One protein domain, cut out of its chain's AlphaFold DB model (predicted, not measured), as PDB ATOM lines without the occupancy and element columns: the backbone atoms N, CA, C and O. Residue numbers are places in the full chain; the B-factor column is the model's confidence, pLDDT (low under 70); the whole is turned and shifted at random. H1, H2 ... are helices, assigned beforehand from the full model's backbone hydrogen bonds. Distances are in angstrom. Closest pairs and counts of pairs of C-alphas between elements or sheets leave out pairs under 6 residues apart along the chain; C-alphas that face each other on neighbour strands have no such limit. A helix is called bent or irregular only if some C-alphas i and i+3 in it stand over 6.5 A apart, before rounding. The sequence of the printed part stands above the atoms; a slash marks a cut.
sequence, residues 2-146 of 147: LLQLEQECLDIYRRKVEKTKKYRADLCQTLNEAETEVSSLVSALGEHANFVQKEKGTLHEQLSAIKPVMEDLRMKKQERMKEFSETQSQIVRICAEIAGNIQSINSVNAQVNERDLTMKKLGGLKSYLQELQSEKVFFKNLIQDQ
ATOM      1  N   LEU A   2     128.353  97.355 110.253       91.69
ATOM      2  CA  LEU A   2     127.415  96.285 109.849       91.69
ATOM      3  C   LEU A   2     125.949  96.568 110.244       91.69
ATOM      4  O   LEU A   2     125.071  96.542 109.394       91.69
ATOM      5  N   LEU A   3     125.717  96.957 111.503       91.88
ATOM      6  CA  LEU A   3     124.382  97.292 112.024       91.88
ATOM      7  C   LEU A   3     123.677  98.411 111.231       91.88
ATOM      8  O   LEU A   3     122.461  98.402 111.071       91.88
ATOM      9  N   GLN A   4     124.439  99.381 110.719       93.06
ATOM     10  CA  GLN A   4     123.889 100.489 109.936       93.06
ATOM     11  C   GLN A   4     123.434 100.020 108.548       93.06
ATOM     12  O   GLN A   4     122.354 100.394 108.103       93.06
ATOM     13  N   LEU A   5     124.209  99.144 107.903       94.50
ATOM     14  CA  LEU A   5     123.828  98.522 106.632       94.50
ATOM     15  C   LEU A   5     122.584  97.634 106.786       94.50
ATOM     16  O   LEU A   5     121.699  97.660 105.935       94.50
ATOM     17  N   GLU A   6     122.480  96.878 107.881       95.38
ATOM     18  CA  GLU A   6     121.282  96.085 108.193       95.38
ATOM     19  C   GLU A   6     120.042  96.972 108.354       95.38
ATOM     20  O   GLU A   6     118.982  96.671 107.796       95.38
ATOM     21  N   GLN A   7     120.186  98.099 109.055       96.12
ATOM     22  CA  GLN A   7     119.108  99.064 109.237       96.12
ATOM     23  C   GLN A   7     118.663  99.683 107.903       96.12
ATOM     24  O   GLN A   7     117.465  99.736 107.616       96.12
ATOM     25  N   GLU A   8     119.608 100.077 107.047       96.12
ATOM     26  CA  GLU A   8     119.319 100.607 105.709       96.12
ATOM     27  C   GLU A   8     118.595  99.575 104.823       96.12
ATOM     28  O   GLU A   8     117.601  99.906 104.166       96.12
ATOM     29  N   CYS A   9     119.020  98.308 104.852       96.06
ATOM     30  CA  CYS A   9     118.352  97.209 104.148       96.06
ATOM     31  C   CYS A   9     116.901  97.017 104.616       96.06
ATOM     32  O   CYS A   9     115.987  96.896 103.789       96.06
ATOM     33  N   LEU A  10     116.667  97.030 105.933       97.31
ATOM     34  CA  LEU A  10     115.325  96.933 106.511       97.31
ATOM     35  C   LEU A  10     114.441  98.115 106.103       97.31
ATOM     36  O   LEU A  10     113.260  97.924 105.802       97.31
ATOM     37  N   ASP A  11     114.990  99.326 106.049       97.31
ATOM     38  CA  ASP A  11     114.243 100.522 105.661       97.31
ATOM     39  C   ASP A  11     113.870 100.519 104.175       97.31
ATOM     40  O   ASP A  11     112.746 100.886 103.813       97.31
ATOM     41  N   ILE A  12     114.761 100.035 103.304       97.25
ATOM     42  CA  ILE A  12     114.454  99.806 101.885       97.25
ATOM     43  C   ILE A  12     113.334  98.771 101.744       97.25
ATOM     44  O   ILE A  12     112.371  99.009 101.004       97.25
ATOM     45  N   TYR A  13     113.426  97.651 102.466       97.44
ATOM     46  CA  TYR A  13     112.410  96.602 102.428       97.44
ATOM     47  C   TYR A  13     111.051  97.115 102.917       97.44
ATOM     48  O   TYR A  13     110.057  96.989 102.197       97.44
ATOM     49  N   ARG A  14     111.009  97.789 104.077       98.00
ATOM     50  CA  ARG A  14     109.794  98.434 104.606       98.00
ATOM     51  C   ARG A  14     109.181  99.378 103.584       98.00
ATOM     52  O   ARG A  14     108.000  99.255 103.271       98.00
ATOM     53  N   ARG A  15     109.982 100.262 102.983       97.75
ATOM     54  CA  ARG A  15     109.492 101.203 101.966       97.75
ATOM     55  C   ARG A  15     108.901 100.483 100.749       97.75
ATOM     56  O   ARG A  15     107.891 100.934 100.215       97.75
ATOM     57  N   LYS A  16     109.501  99.376 100.300       97.88
ATOM     58  CA  LYS A  16     108.993  98.583  99.165       97.88
ATOM     59  C   LYS A  16     107.674  97.880  99.501       97.88
ATOM     60  O   LYS A  16     106.757  97.881  98.677       97.88
ATOM     61  N   VAL A  17     107.560  97.338 100.713       98.19
ATOM     62  CA  VAL A  17     106.321  96.732 101.222       98.19
ATOM     63  C   VAL A  17     105.206  97.773 101.304       98.19
ATOM     64  O   VAL A  17     104.133  97.544 100.755       98.19
ATOM     65  N   GLU A  18     105.465  98.937 101.902       97.81
ATOM     66  CA  GLU A  18     104.458  99.996 102.036       97.81
ATOM     67  C   GLU A  18     103.997 100.538 100.679       97.81
ATOM     68  O   GLU A  18     102.799 100.702 100.454       97.81
ATOM     69  N   LYS A  19     104.913 100.716  99.716       97.38
ATOM     70  CA  LYS A  19     104.544 101.066  98.333       97.38
ATOM     71  C   LYS A  19     103.613 100.028  97.703       97.38
ATOM     72  O   LYS A  19     102.634 100.397  97.063       97.38
ATOM     73  N   THR A  20     103.901  98.743  97.902       95.81
ATOM     74  CA  THR A  20     103.091  97.645  97.350       95.81
ATOM     75  C   THR A  20     101.711  97.584  98.006       95.81
ATOM     76  O   THR A  20     100.711  97.421  97.313       95.81
ATOM     77  N   LYS A  21     101.637  97.759  99.332       96.56
ATOM     78  CA  LYS A  21     100.366  97.827 100.066       96.56
ATOM     79  C   LYS A  21      99.506  98.987  99.585       96.56
ATOM     80  O   LYS A  21      98.332  98.774  99.303       96.56
ATOM     81  N   LYS A  22     100.098 100.179  99.456       97.31
ATOM     82  CA  LYS A  22      99.397 101.363  98.954       97.31
ATOM     83  C   LYS A  22      98.856 101.124  97.547       97.31
ATOM     84  O   LYS A  22      97.664 101.260  97.335       97.31
ATOM     85  N   TYR A  23      99.705 100.665  96.630       95.19
ATOM     86  CA  TYR A  23      99.288 100.371  95.259       95.19
ATOM     87  C   TYR A  23      98.139  99.353  95.192       95.19
ATOM     88  O   TYR A  23      97.186  99.529  94.439       95.19
ATOM     89  N   ARG A  24      98.194  98.296  96.013       95.38
ATOM     90  CA  ARG A  24      97.104  97.318  96.108       95.38
ATOM     91  C   ARG A  24      95.813  97.946  96.642       95.38
ATOM     92  O   ARG A  24      94.748  97.618  96.132       95.38
ATOM     93  N   ALA A  25      95.900  98.807  97.655       96.31
ATOM     94  CA  ALA A  25      94.741  99.508  98.200       96.31
ATOM     95  C   ALA A  25      94.097 100.420  97.146       96.31
ATOM     96  O   ALA A  25      92.884 100.361  96.970       96.31
ATOM     97  N   ASP A  26      94.915 101.167  96.399       95.69
ATOM     98  CA  ASP A  26      94.458 102.033  95.310       95.69
ATOM     99  C   ASP A  26      93.721 101.209  94.232       95.69
ATOM    100  O   ASP A  26      92.608 101.554  93.843       95.69
ATOM    101  N   LEU A  27      94.278 100.063  93.810       93.56
ATOM    102  CA  LEU A  27      93.619  99.162  92.851       93.56
ATOM    103  C   LEU A  27      92.280  98.616  93.364       93.56
ATOM    104  O   LEU A  27      91.306  98.588  92.614       93.56
ATOM    105  N   CYS A  28      92.223  98.177  94.625       92.94
ATOM    106  CA  CYS A  28      90.977  97.707  95.232       92.94
ATOM    107  C   CYS A  28      89.922  98.819  95.269       92.94
ATOM    108  O   CYS A  28      88.756  98.565  94.986       92.94
ATOM    109  N   GLN A  29      90.326 100.045  95.608       95.44
ATOM    110  CA  GLN A  29      89.423 101.187  95.625       95.44
ATOM    111  C   GLN A  29      88.856 101.460  94.227       95.44
ATOM    112  O   GLN A  29      87.640 101.533  94.081       95.44
ATOM    113  N   THR A  30      89.710 101.543  93.202       94.50
ATOM    114  CA  THR A  30      89.262 101.762  91.818       94.50
ATOM    115  C   THR A  30      88.314 100.661  91.343       94.50
ATOM    116  O   THR A  30      87.338 100.946  90.652       94.50
ATOM    117  N   LEU A  31      88.572  99.404  91.717       91.56
ATOM    118  CA  LEU A  31      87.693  98.292  91.361       91.56
ATOM    119  C   LEU A  31      86.316  98.432  92.020       91.56
ATOM    120  O   LEU A  31      85.306  98.342  91.328       91.56
ATOM    121  N   ASN A  32      86.271  98.733  93.318       91.69
ATOM    122  CA  ASN A  32      85.014  98.952  94.032       91.69
ATOM    123  C   ASN A  32      84.220 100.125  93.434       91.69
ATOM    124  O   ASN A  32      83.010 100.032  93.243       91.69
ATOM    125  N   GLU A  33      84.889 101.233  93.105       94.00
ATOM    126  CA  GLU A  33      84.255 102.382  92.447       94.00
ATOM    127  C   GLU A  33      83.636 101.967  91.104       94.00
ATOM    128  O   GLU A  33      82.465 102.250  90.846       94.00
ATOM    129  N   ALA A  34      84.369 101.201  90.295       91.81
ATOM    130  CA  ALA A  34      83.871 100.686  89.027       91.81
ATOM    131  C   ALA A  34      82.661  99.743  89.194       91.81
ATOM    132  O   ALA A  34      81.681  99.858  88.457       91.81
ATOM    133  N   GLU A  35      82.686  98.845  90.179       90.94
ATOM    134  CA  GLU A  35      81.582  97.922  90.477       90.94
ATOM    135  C   GLU A  35      80.325  98.650  90.964       90.94
ATOM    136  O   GLU A  35      79.202  98.302  90.575       90.94
ATOM    137  N   THR A  36      80.496  99.691  91.783       92.69
ATOM    138  CA  THR A  36      79.371 100.517  92.242       92.69
ATOM    139  C   THR A  36      78.743 101.305  91.094       92.69
ATOM    140  O   THR A  36      77.515 101.362  90.997       92.69
ATOM    141  N   GLU A  37      79.551 101.846  90.178       93.38
ATOM    142  CA  GLU A  37      79.044 102.516  88.980       93.38
ATOM    143  C   GLU A  37      78.277 101.544  88.076       93.38
ATOM    144  O   GLU A  37      77.143 101.834  87.691       93.38
ATOM    145  N   VAL A  38      78.843 100.367  87.789       92.25
ATOM    146  CA  VAL A  38      78.167  99.324  87.001       92.25
ATOM    147  C   VAL A  38      76.836  98.941  87.645       92.25
ATOM    148  O   VAL A  38      75.816  98.893  86.960       92.25
ATOM    149  N   SER A  39      76.806  98.743  88.963       91.75
ATOM    150  CA  SER A  39      75.577  98.410  89.696       91.75
ATOM    151  C   SER A  39      74.514  99.507  89.578       91.75
ATOM    152  O   SER A  39      73.330  99.215  89.389       91.75
ATOM    153  N   SER A  40      74.931 100.774  89.640       93.38
ATOM    154  CA  SER A  40      74.060 101.935  89.437       93.38
ATOM    155  C   SER A  40      73.490 101.983  88.013       93.38
ATOM    156  O   SER A  40      72.279 102.132  87.835       93.38
ATOM    157  N   LEU A  41      74.332 101.781  86.993       94.12
ATOM    158  CA  LEU A  41      73.919 101.762  85.586       94.12
ATOM    159  C   LEU A  41      72.945 100.616  85.291       94.12
ATOM    160  O   LEU A  41      71.896 100.840  84.688       94.12
ATOM    161  N   VAL A  42      73.256  99.407  85.761       92.81
ATOM    162  CA  VAL A  42      72.400  98.220  85.618       92.81
ATOM    163  C   VAL A  42      71.040  98.455  86.277       92.81
ATOM    164  O   VAL A  42      70.010  98.160  85.670       92.81
ATOM    165  N   SER A  43      71.027  99.049  87.474       93.06
ATOM    166  CA  SER A  43      69.791  99.395  88.188       93.06
ATOM    167  C   SER A  43      68.951 100.408  87.408       93.06
ATOM    168  O   SER A  43      67.752 100.201  87.232       93.06
ATOM    169  N   ALA A  44      69.577 101.468  86.889       94.69
ATOM    170  CA  ALA A  44      68.888 102.488  86.102       94.69
ATOM    171  C   ALA A  44      68.313 101.926  84.791       94.69
ATOM    172  O   ALA A  44      67.211 102.292  84.390       94.69
ATOM    173  N   LEU A  45      69.034 101.019  84.128       94.44
ATOM    174  CA  LEU A  45      68.606 100.382  82.878       94.44
ATOM    175  C   LEU A  45      67.606  99.229  83.086       94.44
ATOM    176  O   LEU A  45      66.920  98.834  82.137       94.44
ATOM    177  N   GLY A  46      67.496  98.703  84.310       91.56
ATOM    178  CA  GLY A  46      66.710  97.507  84.631       91.56
ATOM    179  C   GLY A  46      67.285  96.234  84.021       91.56
ATOM    180  O   GLY A  46      66.532  95.334  83.643       91.56
ATOM    181  N   GLU A  47      68.603  96.183  83.853       85.88
ATOM    182  CA  GLU A  47      69.284  95.021  83.295       85.88
ATOM    183  C   GLU A  47      69.590  93.992  84.377       85.88
ATOM    184  O   GLU A  47      69.631  94.290  85.568       85.88
ATOM    185  N   HIS A  48      69.763  92.739  83.968       77.19
ATOM    186  CA  HIS A  48      70.147  91.690  84.903       77.19
ATOM    187  C   HIS A  48      71.657  91.765  85.129       77.19
ATOM    188  O   HIS A  48      72.418  91.980  84.185       77.19
ATOM    189  N   ALA A  49      72.100  91.527  86.365       62.91
ATOM    190  CA  ALA A  49      73.504  91.573  86.789       62.91
ATOM    191  C   ALA A  49      74.393  90.454  86.189       62.91
ATOM    192  O   ALA A  49      75.429  90.108  86.752       62.91
ATOM    193  N   ASN A  50      74.024  89.896  85.032       61.34
ATOM    194  CA  ASN A  50      74.787  88.868  84.321       61.34
ATOM    195  C   ASN A  50      76.180  89.362  83.891       61.34
ATOM    196  O   ASN A  50      77.046  88.550  83.578       61.34
ATOM    197  N   PHE A  51      76.393  90.680  83.901       57.72
ATOM    198  CA  PHE A  51      77.666  91.339  83.634       57.72
ATOM    199  C   PHE A  51      78.722  91.107  84.722       57.72
ATOM    200  O   PHE A  51      79.914  91.126  84.430       57.72
ATOM    201  N   VAL A  52      78.309  90.842  85.966       57.09
ATOM    202  CA  VAL A  52      79.225  90.643  87.097       57.09
ATOM    203  C   VAL A  52      79.497  89.146  87.268       57.09
ATOM    204  O   VAL A  52      79.200  88.535  88.295       57.09
ATOM    205  N   GLN A  53      80.033  88.494  86.232       54.59
ATOM    206  CA  GLN A  53      80.586  87.151  86.408       54.59
ATOM    207  C   GLN A  53      81.920  87.236  87.162       54.59
ATOM    208  O   GLN A  53      82.986  87.359  86.573       54.59
ATOM    209  N   LYS A  54      81.793  87.157  88.493       56.94
ATOM    210  CA  LYS A  54      82.734  86.657  89.508       56.94
ATOM    211  C   LYS A  54      84.227  86.752  89.180       56.94
ATOM    212  O   LYS A  54      84.766  85.869  88.520       56.94
ATOM    213  N   GLU A  55      84.877  87.725  89.819       60.38
ATOM    214  CA  GLU A  55      86.005  87.566  90.766       60.38
ATOM    215  C   GLU A  55      87.188  86.642  90.396       60.38
ATOM    216  O   GLU A  55      87.985  86.277  91.258       60.38
ATOM    217  N   LYS A  56      87.359  86.242  89.138       66.31
ATOM    218  CA  LYS A  56      88.454  85.357  88.730       66.31
ATOM    219  C   LYS A  56      89.572  86.179  88.111       66.31
ATOM    220  O   LYS A  56      89.376  86.812  87.081       66.31
ATOM    221  N   GLY A  57      90.735  86.139  88.749       77.50
ATOM    222  CA  GLY A  57      91.939  86.812  88.276       77.50
ATOM    223  C   GLY A  57      92.497  87.817  89.276       77.50
ATOM    224  O   GLY A  57      91.998  87.992  90.387       77.50
ATOM    225  N   THR A  58      93.586  88.456  88.881       89.19
ATOM    226  CA  THR A  58      94.218  89.554  89.611       89.19
ATOM    227  C   THR A  58      93.351  90.816  89.562       89.19
ATOM    228  O   THR A  58      92.541  90.990  88.654       89.19
ATOM    229  N   LEU A  59      93.571  91.754  90.492       88.31
ATOM    230  CA  LEU A  59      92.887  93.061  90.493       88.31
ATOM    231  C   LEU A  59      93.001  93.784  89.140       88.31
ATOM    232  O   LEU A  59      92.070  94.451  88.703       88.31
ATOM    233  N   HIS A  60      94.137  93.628  88.457       88.00
ATOM    234  CA  HIS A  60      94.353  94.219  87.141       88.00
ATOM    235  C   HIS A  60      93.477  93.569  86.059       88.00
ATOM    236  O   HIS A  60      92.924  94.266  85.211       88.00
ATOM    237  N   GLU A  61      93.339  92.242  86.077       89.50
ATOM    238  CA  GLU A  61      92.472  91.511  85.141       89.50
ATOM    239  C   GLU A  61      91.002  91.870  85.367       89.50
ATOM    240  O   GLU A  61      90.290  92.145  84.404       89.50
ATOM    241  N   GLN A  62      90.577  91.971  86.628       90.12
ATOM    242  CA  GLN A  62      89.228  92.410  86.994       90.12
ATOM    243  C   GLN A  62      88.945  93.837  86.499       90.12
ATOM    244  O   GLN A  62      87.933  94.072  85.839       90.12
ATOM    245  N   LEU A  63      89.875  94.775  86.716       89.25
ATOM    246  CA  LEU A  63      89.776  96.144  86.193       89.25
ATOM    247  C   LEU A  63      89.766  96.202  84.658       89.25
ATOM    248  O   LEU A  63      89.078  97.030  84.061       89.25
ATOM    249  N   SER A  64      90.516  95.320  84.003       89.69
ATOM    250  CA  SER A  64      90.542  95.245  82.541       89.69
ATOM    251  C   SER A  64      89.227  94.698  81.982       89.69
ATOM    252  O   SER A  64      88.780  95.151  80.931       89.69
ATOM    253  N   ALA A  65      88.589  93.765  82.691       88.94
ATOM    254  CA  ALA A  65      87.313  93.174  82.304       88.94
ATOM    255  C   ALA A  65      86.114  94.102  82.561       88.94
ATOM    256  O   ALA A  65      85.196  94.147  81.747       88.94
ATOM    257  N   ILE A  66      86.119  94.869  83.659       89.06
ATOM    258  CA  ILE A  66      84.996  95.758  84.003       89.06
ATOM    259  C   ILE A  66      84.919  96.997  83.104       89.06
ATOM    260  O   ILE A  66      83.832  97.501  82.832       89.06
ATOM    261  N   LYS A  67      86.062  97.482  82.605       89.62
ATOM    262  CA  LYS A  67      86.140  98.690  81.774       89.62
ATOM    263  C   LYS A  67      85.265  98.642  80.506       89.62
ATOM    264  O   LYS A  67      84.490  99.579  80.328       89.62
ATOM    265  N   PRO A  68      85.341  97.619  79.630       91.00
ATOM    266  CA  PRO A  68      84.476  97.555  78.448       91.00
ATOM    267  C   PRO A  68      82.992  97.436  78.818       91.00
ATOM    268  O   PRO A  68      82.164  98.115  78.227       91.00
ATOM    269  N   VAL A  69      82.662  96.660  79.855       90.62
ATOM    270  CA  VAL A  69      81.279  96.496  80.337       90.62
ATOM    271  C   VAL A  69      80.683  97.828  80.791       90.62
ATOM    272  O   VAL A  69      79.539  98.152  80.474       90.62
ATOM    273  N   MET A  70      81.456  98.614  81.539       90.56
ATOM    274  CA  MET A  70      81.041  99.940  81.984       90.56
ATOM    275  C   MET A  70      80.795 100.881  80.800       90.56
ATOM    276  O   MET A  70      79.803 101.607  80.801       90.56
ATOM    277  N   GLU A  71      81.669 100.860  79.791       93.25
ATOM    278  CA  GLU A  71      81.516 101.701  78.601       93.25
ATOM    279  C   GLU A  71      80.261 101.329  77.802       93.25
ATOM    280  O   GLU A  71      79.461 102.204  77.466       93.25
ATOM    281  N   ASP A  72      80.013 100.034  77.602       93.06
ATOM    282  CA  ASP A  72      78.802  99.541  76.940       93.06
ATOM    283  C   ASP A  72      77.529  99.990  77.677       93.06
ATOM    284  O   ASP A  72      76.575 100.473  77.060       93.06
ATOM    285  N   LEU A  73      77.513  99.895  79.012       93.94
ATOM    286  CA  LEU A  73      76.384 100.347  79.830       93.94
ATOM    287  C   LEU A  73      76.181 101.868  79.759       93.94
ATOM    288  O   LEU A  73      75.038 102.332  79.732       93.94
ATOM    289  N   ARG A  74      77.262 102.657  79.706       94.81
ATOM    290  CA  ARG A  74      77.188 104.118  79.536       94.81
ATOM    291  C   ARG A  74      76.607 104.492  78.177       94.81
ATOM    292  O   ARG A  74      75.682 105.307  78.131       94.81
ATOM    293  N   MET A  75      77.081 103.865  77.100       95.69
ATOM    294  CA  MET A  75      76.533 104.070  75.755       95.69
ATOM    295  C   MET A  75      75.044 103.724  75.718       95.69
ATOM    296  O   MET A  75      74.217 104.531  75.295       95.69
ATOM    297  N   LYS A  76      74.670 102.571  76.276       95.31
ATOM    298  CA  LYS A  76      73.276 102.130  76.331       95.31
ATOM    299  C   LYS A  76      72.387 103.058  77.157       95.31
ATOM    300  O   LYS A  76      71.252 103.332  76.763       95.31
ATOM    301  N   LYS A  77      72.891 103.593  78.278       95.25
ATOM    302  CA  LYS A  77      72.204 104.643  79.049       95.25
ATOM    303  C   LYS A  77      71.954 105.872  78.178       95.25
ATOM    304  O   LYS A  77      70.832 106.376  78.166       95.25
ATOM    305  N   GLN A  78      72.959 106.334  77.438       95.56
ATOM    306  CA  GLN A  78      72.834 107.503  76.570       95.56
ATOM    307  C   GLN A  78      71.792 107.297  75.463       95.56
ATOM    308  O   GLN A  78      70.922 108.151  75.271       95.56
ATOM    309  N   GLU A  79      71.837 106.158  74.773       95.94
ATOM    310  CA  GLU A  79      70.851 105.793  73.752       95.94
ATOM    311  C   GLU A  79      69.440 105.745  74.336       95.94
ATOM    312  O   GLU A  79      68.510 106.355  73.802       95.94
ATOM    313  N   ARG A  80      69.285 105.096  75.495       95.62
ATOM    314  CA  ARG A  80      67.989 104.975  76.157       95.62
ATOM    315  C   ARG A  80      67.439 106.336  76.572       95.62
ATOM    316  O   ARG A  80      66.261 106.600  76.353       95.62
ATOM    317  N   MET A  81      68.267 107.228  77.116       94.94
ATOM    318  CA  MET A  81      67.847 108.597  77.442       94.94
ATOM    319  C   MET A  81      67.336 109.348  76.212       94.94
ATOM    320  O   MET A  81      66.324 110.045  76.305       94.94
ATOM    321  N   LYS A  82      67.998 109.186  75.061       94.50
ATOM    322  CA  LYS A  82      67.553 109.787  73.802       94.50
ATOM    323  C   LYS A  82      66.170 109.268  73.402       94.50
ATOM    324  O   LYS A  82      65.293 110.078  73.117       94.50
ATOM    325  N   GLU A  83      65.946 107.954  73.459       95.38
ATOM    326  CA  GLU A  83      64.632 107.358  73.168       95.38
ATOM    327  C   GLU A  83      63.527 107.872  74.102       95.38
ATOM    328  O   GLU A  83      62.416 108.170  73.654       95.38
ATOM    329  N   PHE A  84      63.815 107.990  75.402       95.19
ATOM    330  CA  PHE A  84      62.870 108.542  76.376       95.19
ATOM    331  C   PHE A  84      62.525 109.998  76.061       95.19
ATOM    332  O   PHE A  84      61.345 110.344  76.026       95.19
ATOM    333  N   SER A  85      63.543 110.827  75.815       93.25
ATOM    334  CA  SER A  85      63.368 112.244  75.493       93.25
ATOM    335  C   SER A  85      62.512 112.413  74.241       93.25
ATOM    336  O   SER A  85      61.517 113.132  74.266       93.25
ATOM    337  N   GLU A  86      62.827 111.667  73.182       93.50
ATOM    338  CA  GLU A  86      62.077 111.702  71.933       93.50
ATOM    339  C   GLU A  86      60.618 111.264  72.127       93.50
ATOM    340  O   GLU A  86      59.703 111.975  71.709       93.50
ATOM    341  N   THR A  87      60.383 110.140  72.814       94.19
ATOM    342  CA  THR A  87      59.026 109.626  73.072       94.19
ATOM    343  C   THR A  87      58.199 110.633  73.876       94.19
ATOM    344  O   THR A  87      57.055 110.921  73.531       94.19
ATOM    345  N   GLN A  88      58.777 111.222  74.926       92.94
ATOM    346  CA  GLN A  88      58.102 112.234  75.741       92.94
ATOM    347  C   GLN A  88      57.818 113.519  74.953       92.94
ATOM    348  O   GLN A  88      56.721 114.067  75.059       92.94
ATOM    349  N   SER A  89      58.754 113.984  74.121       90.44
ATOM    350  CA  SER A  89      58.526 115.135  73.241       90.44
ATOM    351  C   SER A  89      57.409 114.875  72.228       90.44
ATOM    352  O   SER A  89      56.619 115.778  71.945       90.44
ATOM    353  N   GLN A  90      57.302 113.653  71.697       91.25
ATOM    354  CA  GLN A  90      56.193 113.266  70.821       91.25
ATOM    355  C   GLN A  90      54.854 113.263  71.568       91.25
ATOM    356  O   GLN A  90      53.883 113.812  71.052       91.25
ATOM    357  N   ILE A  91      54.809 112.725  72.793       91.44
ATOM    358  CA  ILE A  91      53.607 112.747  73.643       91.44
ATOM    359  C   ILE A  91      53.135 114.186  73.854       91.44
ATOM    360  O   ILE A  91      51.988 114.507  73.559       91.44
ATOM    361  N   VAL A  92      54.028 115.073  74.304       89.69
ATOM    362  CA  VAL A  92      53.695 116.483  74.551       89.69
ATOM    363  C   VAL A  92      53.143 117.150  73.295       89.69
ATOM    364  O   VAL A  92      52.139 117.858  73.361       89.69
ATOM    365  N   ARG A  93      53.782 116.912  72.145       88.00
ATOM    366  CA  ARG A  93      53.349 117.468  70.862       88.00
ATOM    367  C   ARG A  93      51.937 117.019  70.508       88.00
ATOM    368  O   ARG A  93      51.112 117.857  70.162       88.00
ATOM    369  N   ILE A  94      51.648 115.726  70.624       88.38
ATOM    370  CA  ILE A  94      50.324 115.194  70.296       88.38
ATOM    371  C   ILE A  94      49.268 115.713  71.270       88.38
ATOM    372  O   ILE A  94      48.207 116.132  70.821       88.38
ATOM    373  N   CYS A  95      49.562 115.779  72.569       88.38
ATOM    374  CA  CYS A  95      48.649 116.379  73.542       88.38
ATOM    375  C   CYS A  95      48.336 117.845  73.201       88.38
ATOM    376  O   CYS A  95      47.178 118.256  73.250       88.38
ATOM    377  N   ALA A  96      49.348 118.629  72.815       85.94
ATOM    378  CA  ALA A  96      49.169 120.019  72.403       85.94
ATOM    379  C   ALA A  96      48.324 120.143  71.124       85.94
ATOM    380  O   ALA A  96      47.463 121.015  71.037       85.94
ATOM    381  N   GLU A  97      48.532 119.256  70.150       85.31
ATOM    382  CA  GLU A  97      47.746 119.201  68.916       85.31
ATOM    383  C   GLU A  97      46.284 118.809  69.171       85.31
ATOM    384  O   GLU A  97      45.392 119.432  68.601       85.31
ATOM    385  N   ILE A  98      46.030 117.818  70.036       85.81
ATOM    386  CA  ILE A  98      44.674 117.411  70.442       85.81
ATOM    387  C   ILE A  98      43.967 118.563  71.171       85.81
ATOM    388  O   ILE A  98      42.807 118.847  70.891       85.81
ATOM    389  N   ALA A  99      44.673 119.276  72.053       85.12
ATOM    390  CA  ALA A  99      44.141 120.435  72.772       85.12
ATOM    391  C   ALA A  99      44.015 121.710  71.908       85.12
ATOM    392  O   ALA A  99      43.556 122.738  72.404       85.12
ATOM    393  N   GLY A 100      44.466 121.684  70.648       81.94
ATOM    394  CA  GLY A 100      44.485 122.853  69.762       81.94
ATOM    395  C   GLY A 100      45.509 123.934  70.141       81.94
ATOM    396  O   GLY A 100      45.475 125.031  69.587       81.94
ATOM    397  N   ASN A 101      46.443 123.652  71.055       74.75
ATOM    398  CA  ASN A 101      47.421 124.611  71.576       74.75
ATOM    399  C   ASN A 101      48.818 124.430  70.946       74.75
ATOM    400  O   ASN A 101      49.789 124.055  71.604       74.75
ATOM    401  N   ILE A 102      48.930 124.720  69.649       65.31
ATOM    402  CA  ILE A 102      50.157 124.505  68.855       65.31
ATOM    403  C   ILE A 102      51.296 125.466  69.265       65.31
ATOM    404  O   ILE A 102      52.475 125.140  69.126       65.31
ATOM    405  N   GLN A 103      50.974 126.636  69.830       62.47
ATOM    406  CA  GLN A 103      51.966 127.669  70.171       62.47
ATOM    407  C   GLN A 103      52.918 127.270  71.320       62.47
ATOM    408  O   GLN A 103      54.010 127.825  71.425       62.47
ATOM    409  N   SER A 104      52.566 126.268  72.137       58.50
ATOM    410  CA  SER A 104      53.376 125.800  73.277       58.50
ATOM    411  C   SER A 104      54.421 124.724  72.929       58.50
ATOM    412  O   SER A 104      55.173 124.299  73.809       58.50
ATOM    413  N   ILE A 105      54.492 124.257  71.676       58.78
ATOM    414  CA  ILE A 105      55.278 123.064  71.295       58.78
ATOM    415  C   ILE A 105      56.799 123.309  71.371       58.78
ATOM    416  O   ILE A 105      57.562 122.381  71.628       58.78
ATOM    417  N   ASN A 106      57.250 124.557  71.218       57.53
ATOM    418  CA  ASN A 106      58.675 124.880  71.074       57.53
ATOM    419  C   ASN A 106      59.459 125.003  72.398       57.53
ATOM    420  O   ASN A 106      60.669 125.193  72.354       57.53
ATOM    421  N   SER A 107      58.803 124.912  73.564       54.97
ATOM    422  CA  SER A 107      59.428 125.183  74.877       54.97
ATOM    423  C   SER A 107      59.524 123.960  75.805       54.97
ATOM    424  O   SER A 107      60.119 124.028  76.881       54.97
ATOM    425  N   VAL A 108      58.947 122.814  75.429       58.94
ATOM    426  CA  VAL A 108      58.869 121.669  76.347       58.94
ATOM    427  C   VAL A 108      60.079 120.755  76.181       58.94
ATOM    428  O   VAL A 108      60.081 119.822  75.378       58.94
ATOM    429  N   ASN A 109      61.110 121.007  76.986       59.91
ATOM    430  CA  ASN A 109      62.169 120.030  77.213       59.91
ATOM    431  C   ASN A 109      61.605 118.888  78.063       59.91
ATOM    432  O   ASN A 109      61.273 119.072  79.235       59.91
ATOM    433  N   ALA A 110      61.484 117.704  77.467       66.06
ATOM    434  CA  ALA A 110      61.082 116.507  78.183       66.06
ATOM    435  C   ALA A 110      62.121 116.169  79.265       66.06
ATOM    436  O   ALA A 110      63.264 115.826  78.958       66.06
ATOM    437  N   GLN A 111      61.735 116.286  80.538       77.69
ATOM    438  CA  GLN A 111      62.600 115.923  81.655       77.69
ATOM    439  C   GLN A 111      62.619 114.395  81.808       77.69
ATOM    440  O   GLN A 111      61.708 113.788  82.377       77.69
ATOM    441  N   VAL A 112      63.672 113.767  81.287       85.06
ATOM    442  CA  VAL A 112      63.887 112.324  81.417       85.06
ATOM    443  C   VAL A 112      64.379 112.009  82.828       85.06
ATOM    444  O   VAL A 112      65.344 112.597  83.315       85.06
ATOM    445  N   ASN A 113      63.734 111.054  83.499       87.81
ATOM    446  CA  ASN A 113      64.235 110.534  84.767       87.81
ATOM    447  C   ASN A 113      65.412 109.581  84.511       87.81
ATOM    448  O   ASN A 113      65.211 108.422  84.161       87.81
ATOM    449  N   GLU A 114      66.633 110.054  84.745       87.94
ATOM    450  CA  GLU A 114      67.855 109.266  84.545       87.94
ATOM    451  C   GLU A 114      68.003 108.047  85.466       87.94
ATOM    452  O   GLU A 114      68.840 107.185  85.199       87.94
ATOM    453  N   ARG A 115      67.237 107.979  86.561       89.81
ATOM    454  CA  ARG A 115      67.321 106.885  87.544       89.81
ATOM    455  C   ARG A 115      66.501 105.661  87.150       89.81
ATOM    456  O   ARG A 115      66.664 104.615  87.762       89.81
ATOM    457  N   ASP A 116      65.598 105.801  86.183       93.50
ATOM    458  CA  ASP A 116      64.706 104.729  85.746       93.50
ATOM    459  C   ASP A 116      64.461 104.846  84.242       93.50
ATOM    460  O   ASP A 116      63.557 105.548  83.776       93.50
ATOM    461  N   LEU A 117      65.314 104.132  83.514       95.06
ATOM    462  CA  LEU A 117      65.387 104.012  82.063       95.06
ATOM    463  C   LEU A 117      65.012 102.588  81.613       95.06
ATOM    464  O   LEU A 117      65.432 102.103  80.555       95.06
ATOM    465  N   THR A 118      64.216 101.901  82.432       95.69
ATOM    466  CA  THR A 118      63.815 100.514  82.208       95.69
ATOM    467  C   THR A 118      62.996 100.354  80.924       95.69
ATOM    468  O   THR A 118      62.171 101.201  80.567       95.69
ATOM    469  N   MET A 119      63.165  99.218  80.234       94.50
ATOM    470  CA  MET A 119      62.384  98.915  79.021       94.50
ATOM    471  C   MET A 119      60.881  98.859  79.290       94.50
ATOM    472  O   MET A 119      60.090  99.253  78.439       94.50
ATOM    473  N   LYS A 120      60.479  98.419  80.489       95.31
ATOM    474  CA  LYS A 120      59.073  98.400  80.907       95.31
ATOM    475  C   LYS A 120      58.468  99.803  80.871       95.31
ATOM    476  O   LYS A 120      57.379  99.991  80.337       95.31
ATOM    477  N   LYS A 121      59.178 100.791  81.420       95.62
ATOM    478  CA  LYS A 121      58.705 102.173  81.459       95.62
ATOM    479  C   LYS A 121      58.697 102.820  80.084       95.62
ATOM    480  O   LYS A 121      57.717 103.472  79.734       95.62
ATOM    481  N   LEU A 122      59.747 102.598  79.294       95.88
ATOM    482  CA  LEU A 122      59.781 103.072  77.912       95.88
ATOM    483  C   LEU A 122      58.633 102.473  77.091       95.88
ATOM    484  O   LEU A 122      57.967 103.192  76.354       95.88
ATOM    485  N   GLY A 123      58.370 101.175  77.259       96.31
ATOM    486  CA  GLY A 123      57.238 100.488  76.643       96.31
ATOM    487  C   GLY A 123      55.903 101.127  77.020       96.31
ATOM    488  O   GLY A 123      55.119 101.436  76.133       96.31
ATOM    489  N   GLY A 124      55.687 101.424  78.306       96.62
ATOM    490  CA  GLY A 124      54.483 102.126  78.764       96.62
ATOM    491  C   GLY A 124      54.296 103.505  78.118       96.62
ATOM    492  O   GLY A 124      53.193 103.835  77.695       96.62
ATOM    493  N   LEU A 125      55.373 104.287  77.970       95.25
ATOM    494  CA  LEU A 125      55.317 105.575  77.265       95.25
ATOM    495  C   LEU A 125      54.997 105.404  75.774       95.25
ATOM    496  O   LEU A 125      54.199 106.165  75.235       95.25
ATOM    497  N   LYS A 126      55.590 104.404  75.110       96.44
ATOM    498  CA  LYS A 126      55.316 104.106  73.696       96.44
ATOM    499  C   LYS A 126      53.864 103.647  73.486       96.44
ATOM    500  O   LYS A 126      53.231 104.104  72.540       96.44
ATOM    501  N   SER A 127      53.319 102.819  74.381       97.50
ATOM    502  CA  SER A 127      51.899 102.433  74.367       97.50
ATOM    503  C   SER A 127      50.982 103.644  74.532       97.50
ATOM    504  O   SER A 127      50.086 103.844  73.718       97.50
ATOM    505  N   TYR A 128      51.257 104.503  75.515       96.12
ATOM    506  CA  TYR A 128      50.475 105.720  75.730       96.12
ATOM    507  C   TYR A 128      50.517 106.666  74.518       96.12
ATOM    508  O   TYR A 128      49.497 107.203  74.094       96.12
ATOM    509  N   LEU A 129      51.689 106.829  73.899       95.12
ATOM    510  CA  LEU A 129      51.829 107.600  72.665       95.12
ATOM    511  C   LEU A 129      50.959 107.036  71.527       95.12
ATOM    512  O   LEU A 129      50.338 107.806  70.794       95.12
ATOM    513  N   GLN A 130      50.899 105.710  71.377       95.81
ATOM    514  CA  GLN A 130      50.076 105.047  70.362       95.81
ATOM    515  C   GLN A 130      48.571 105.247  70.610       95.81
ATOM    516  O   GLN A 130      47.808 105.450  69.659       95.81
ATOM    517  N   GLU A 131      48.135 105.227  71.870       95.44
ATOM    518  CA  GLU A 131      46.749 105.524  72.255       95.44
ATOM    519  C   GLU A 131      46.364 106.955  71.854       95.44
ATOM    520  O   GLU A 131      45.377 107.145  71.141       95.44
ATOM    521  N   LEU A 132      47.200 107.946  72.189       93.38
ATOM    522  CA  LEU A 132      46.980 109.348  71.809       93.38
ATOM    523  C   LEU A 132      46.930 109.550  70.286       93.38
ATOM    524  O   LEU A 132      46.115 110.317  69.770       93.38
ATOM    525  N   GLN A 133      47.798 108.860  69.541       92.50
ATOM    526  CA  GLN A 133      47.770 108.886  68.076       92.50
ATOM    527  C   GLN A 133      46.447 108.345  67.526       92.50
ATOM    528  O   GLN A 133      45.892 108.923  66.590       92.50
ATOM    529  N   SER A 134      45.934 107.270  68.121       91.50
ATOM    530  CA  SER A 134      44.673 106.642  67.715       91.50
ATOM    531  C   SER A 134      43.476 107.551  68.007       91.50
ATOM    532  O   SER A 134      42.636 107.759  67.133       91.50
ATOM    533  N   GLU A 135      43.439 108.164  69.193       88.56
ATOM    534  CA  GLU A 135      42.408 109.125  69.596       88.56
ATOM    535  C   GLU A 135      42.370 110.342  68.660       88.56
ATOM    536  O   GLU A 135      41.312 110.728  68.158       88.56
ATOM    537  N   LYS A 136      43.540 110.896  68.328       87.12
ATOM    538  CA  LYS A 136      43.650 112.004  67.373       87.12
ATOM    539  C   LYS A 136      43.072 111.650  66.000       87.12
ATOM    540  O   LYS A 136      42.408 112.486  65.386       87.12
ATOM    541  N   VAL A 137      43.354 110.452  65.483       88.12
ATOM    542  CA  VAL A 137      42.818 109.993  64.187       88.12
ATOM    543  C   VAL A 137      41.304 109.807  64.267       88.12
ATOM    544  O   VAL A 137      40.594 110.265  63.375       88.12
ATOM    545  N   PHE A 138      40.806 109.210  65.352       87.12
ATOM    546  CA  PHE A 138      39.374 109.029  65.577       87.12
ATOM    547  C   PHE A 138      38.617 110.365  65.558       87.12
ATOM    548  O   PHE A 138      37.647 110.507  64.814       87.12
ATOM    549  N   PHE A 139      39.099 111.374  66.293       81.75
ATOM    550  CA  PHE A 139      38.485 112.704  66.289       81.75
ATOM    551  C   PHE A 139      38.495 113.362  64.908       81.75
ATOM    552  O   PHE A 139      37.507 113.977  64.517       81.75
ATOM    553  N   LYS A 140      39.584 113.220  64.143       82.62
ATOM    554  CA  LYS A 140      39.653 113.760  62.777       82.62
ATOM    555  C   LYS A 140      38.616 113.134  61.848       82.62
ATOM    556  O   LYS A 140      37.969 113.869  61.108       82.62
ATOM    557  N   ASN A 141      38.449 111.814  61.906       81.50
ATOM    558  CA  ASN A 141      37.482 111.104  61.069       81.50
ATOM    559  C   ASN A 141      36.042 111.509  61.419       81.50
ATOM    560  O   ASN A 141      35.249 111.778  60.525       81.50
ATOM    561  N   LEU A 142      35.726 111.656  62.712       77.12
ATOM    562  CA  LEU A 142      34.397 112.085  63.157       77.12
ATOM    563  C   LEU A 142      34.028 113.490  62.648       77.12
ATOM    564  O   LEU A 142      32.877 113.741  62.305       77.12
ATOM    565  N   ILE A 143      35.000 114.405  62.592       76.38
ATOM    566  CA  ILE A 143      34.796 115.760  62.057       76.38
ATOM    567  C   ILE A 143      34.588 115.727  60.534       76.38
ATOM    568  O   ILE A 143      33.808 116.523  60.017       76.38
ATOM    569  N   GLN A 144      35.253 114.818  59.810       66.38
ATOM    570  CA  GLN A 144      35.070 114.667  58.360       66.38
ATOM    571  C   GLN A 144      33.716 114.057  57.984       66.38
ATOM    572  O   GLN A 144      33.146 114.477  56.986       66.38
ATOM    573  N   ASP A 145      33.178 113.134  58.783       65.00
ATOM    574  CA  ASP A 145      31.870 112.514  58.520       65.00
ATOM    575  C   ASP A 145      30.674 113.445  58.826       65.00
ATOM    576  O   ASP A 145      29.536 113.126  58.480       65.00
ATOM    577  N   GLN A 146      30.905 114.590  59.483       56.97
ATOM    578  CA  GLN A 146      29.875 115.592  59.799       56.97
ATOM    579  C   GLN A 146      29.887 116.831  58.885       56.97
ATOM    580  O   GLN A 146      29.073 117.735  59.101       56.97
TER     581      GLN A 146
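AT A GLANCE: This is residues 2 to 146 of the 147 residues of a protein of Vitis vinifera (UniProt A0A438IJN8). Three long helices make a thin, overlapping rod: the later part of H1 lies side by side with the first part of H2, and H4 lies along the later part of H2, with H1, H2 and H4 running the same way. Residues 2 to 23 of H1 stick out as a long arm at one end, and short H3 folds back beside the end of H2. The printed part has 145 residues with four named helices, in the order H1, H2, H3, H4, and no named strand; its class is all helix. It is extended, with a radius of gyration of the C-alphas of 27.7 A and spans of 111 by 31 by 16 A.

IN THESE COORDINATES: H1, residues 2 to 45, begins at C-alpha 2 (127.415, 96.285, 109.849) and measures 64.8 A. H2, residues 59 to 98, begins at C-alpha 59 (92.887, 93.061, 90.493) and measures 57.6 A, with a kink of 25 degrees near residue 66; it is neither bent nor irregular, but only just: C-alphas 65 and 68 are 6.5 A apart. H3, residues 102 to 107, measures 11.1 A and is irregular, with C-alphas 103 and 106 7.3 A apart. H4, residues 119 to 144, measures 37.7 A and ends at C-alpha 144 (35.070, 114.667, 58.360).

HOW THE PARTS SIT: H2 is the hub. Its residues 59 to 77 touch residues 27 to 45 of H1 at a shallow tilt of 26 degrees, the closest C-alphas being Val 38 and Met 70, 5.8 A. Residues 84 to 98 touch H4 at 18 degrees, closest at C-alphas Ile 91 and Leu 129, 5.5 A. H2 and H3 form a hairpin, closest at C-alphas Ala 96 and Ile 102, 5.8 A. H1 and H3 are apart. In H1 and H4 every O i to N i+4 pair is within hydrogen-bond range; H2 has 34 of 36, and H3 0 of 2, with 1 of 3 O i to N i+3 pairs.

THE WHOLE: The C-alphas of Leu 2 and Gln 146, the two farthest apart, are 111.3 A apart. The printed part has no cut; the links H1 to H2 and H3 to H4 are long. The model's pLDDT is under 70 at residues 49 to 56, 102 to 110 and 144 to 146.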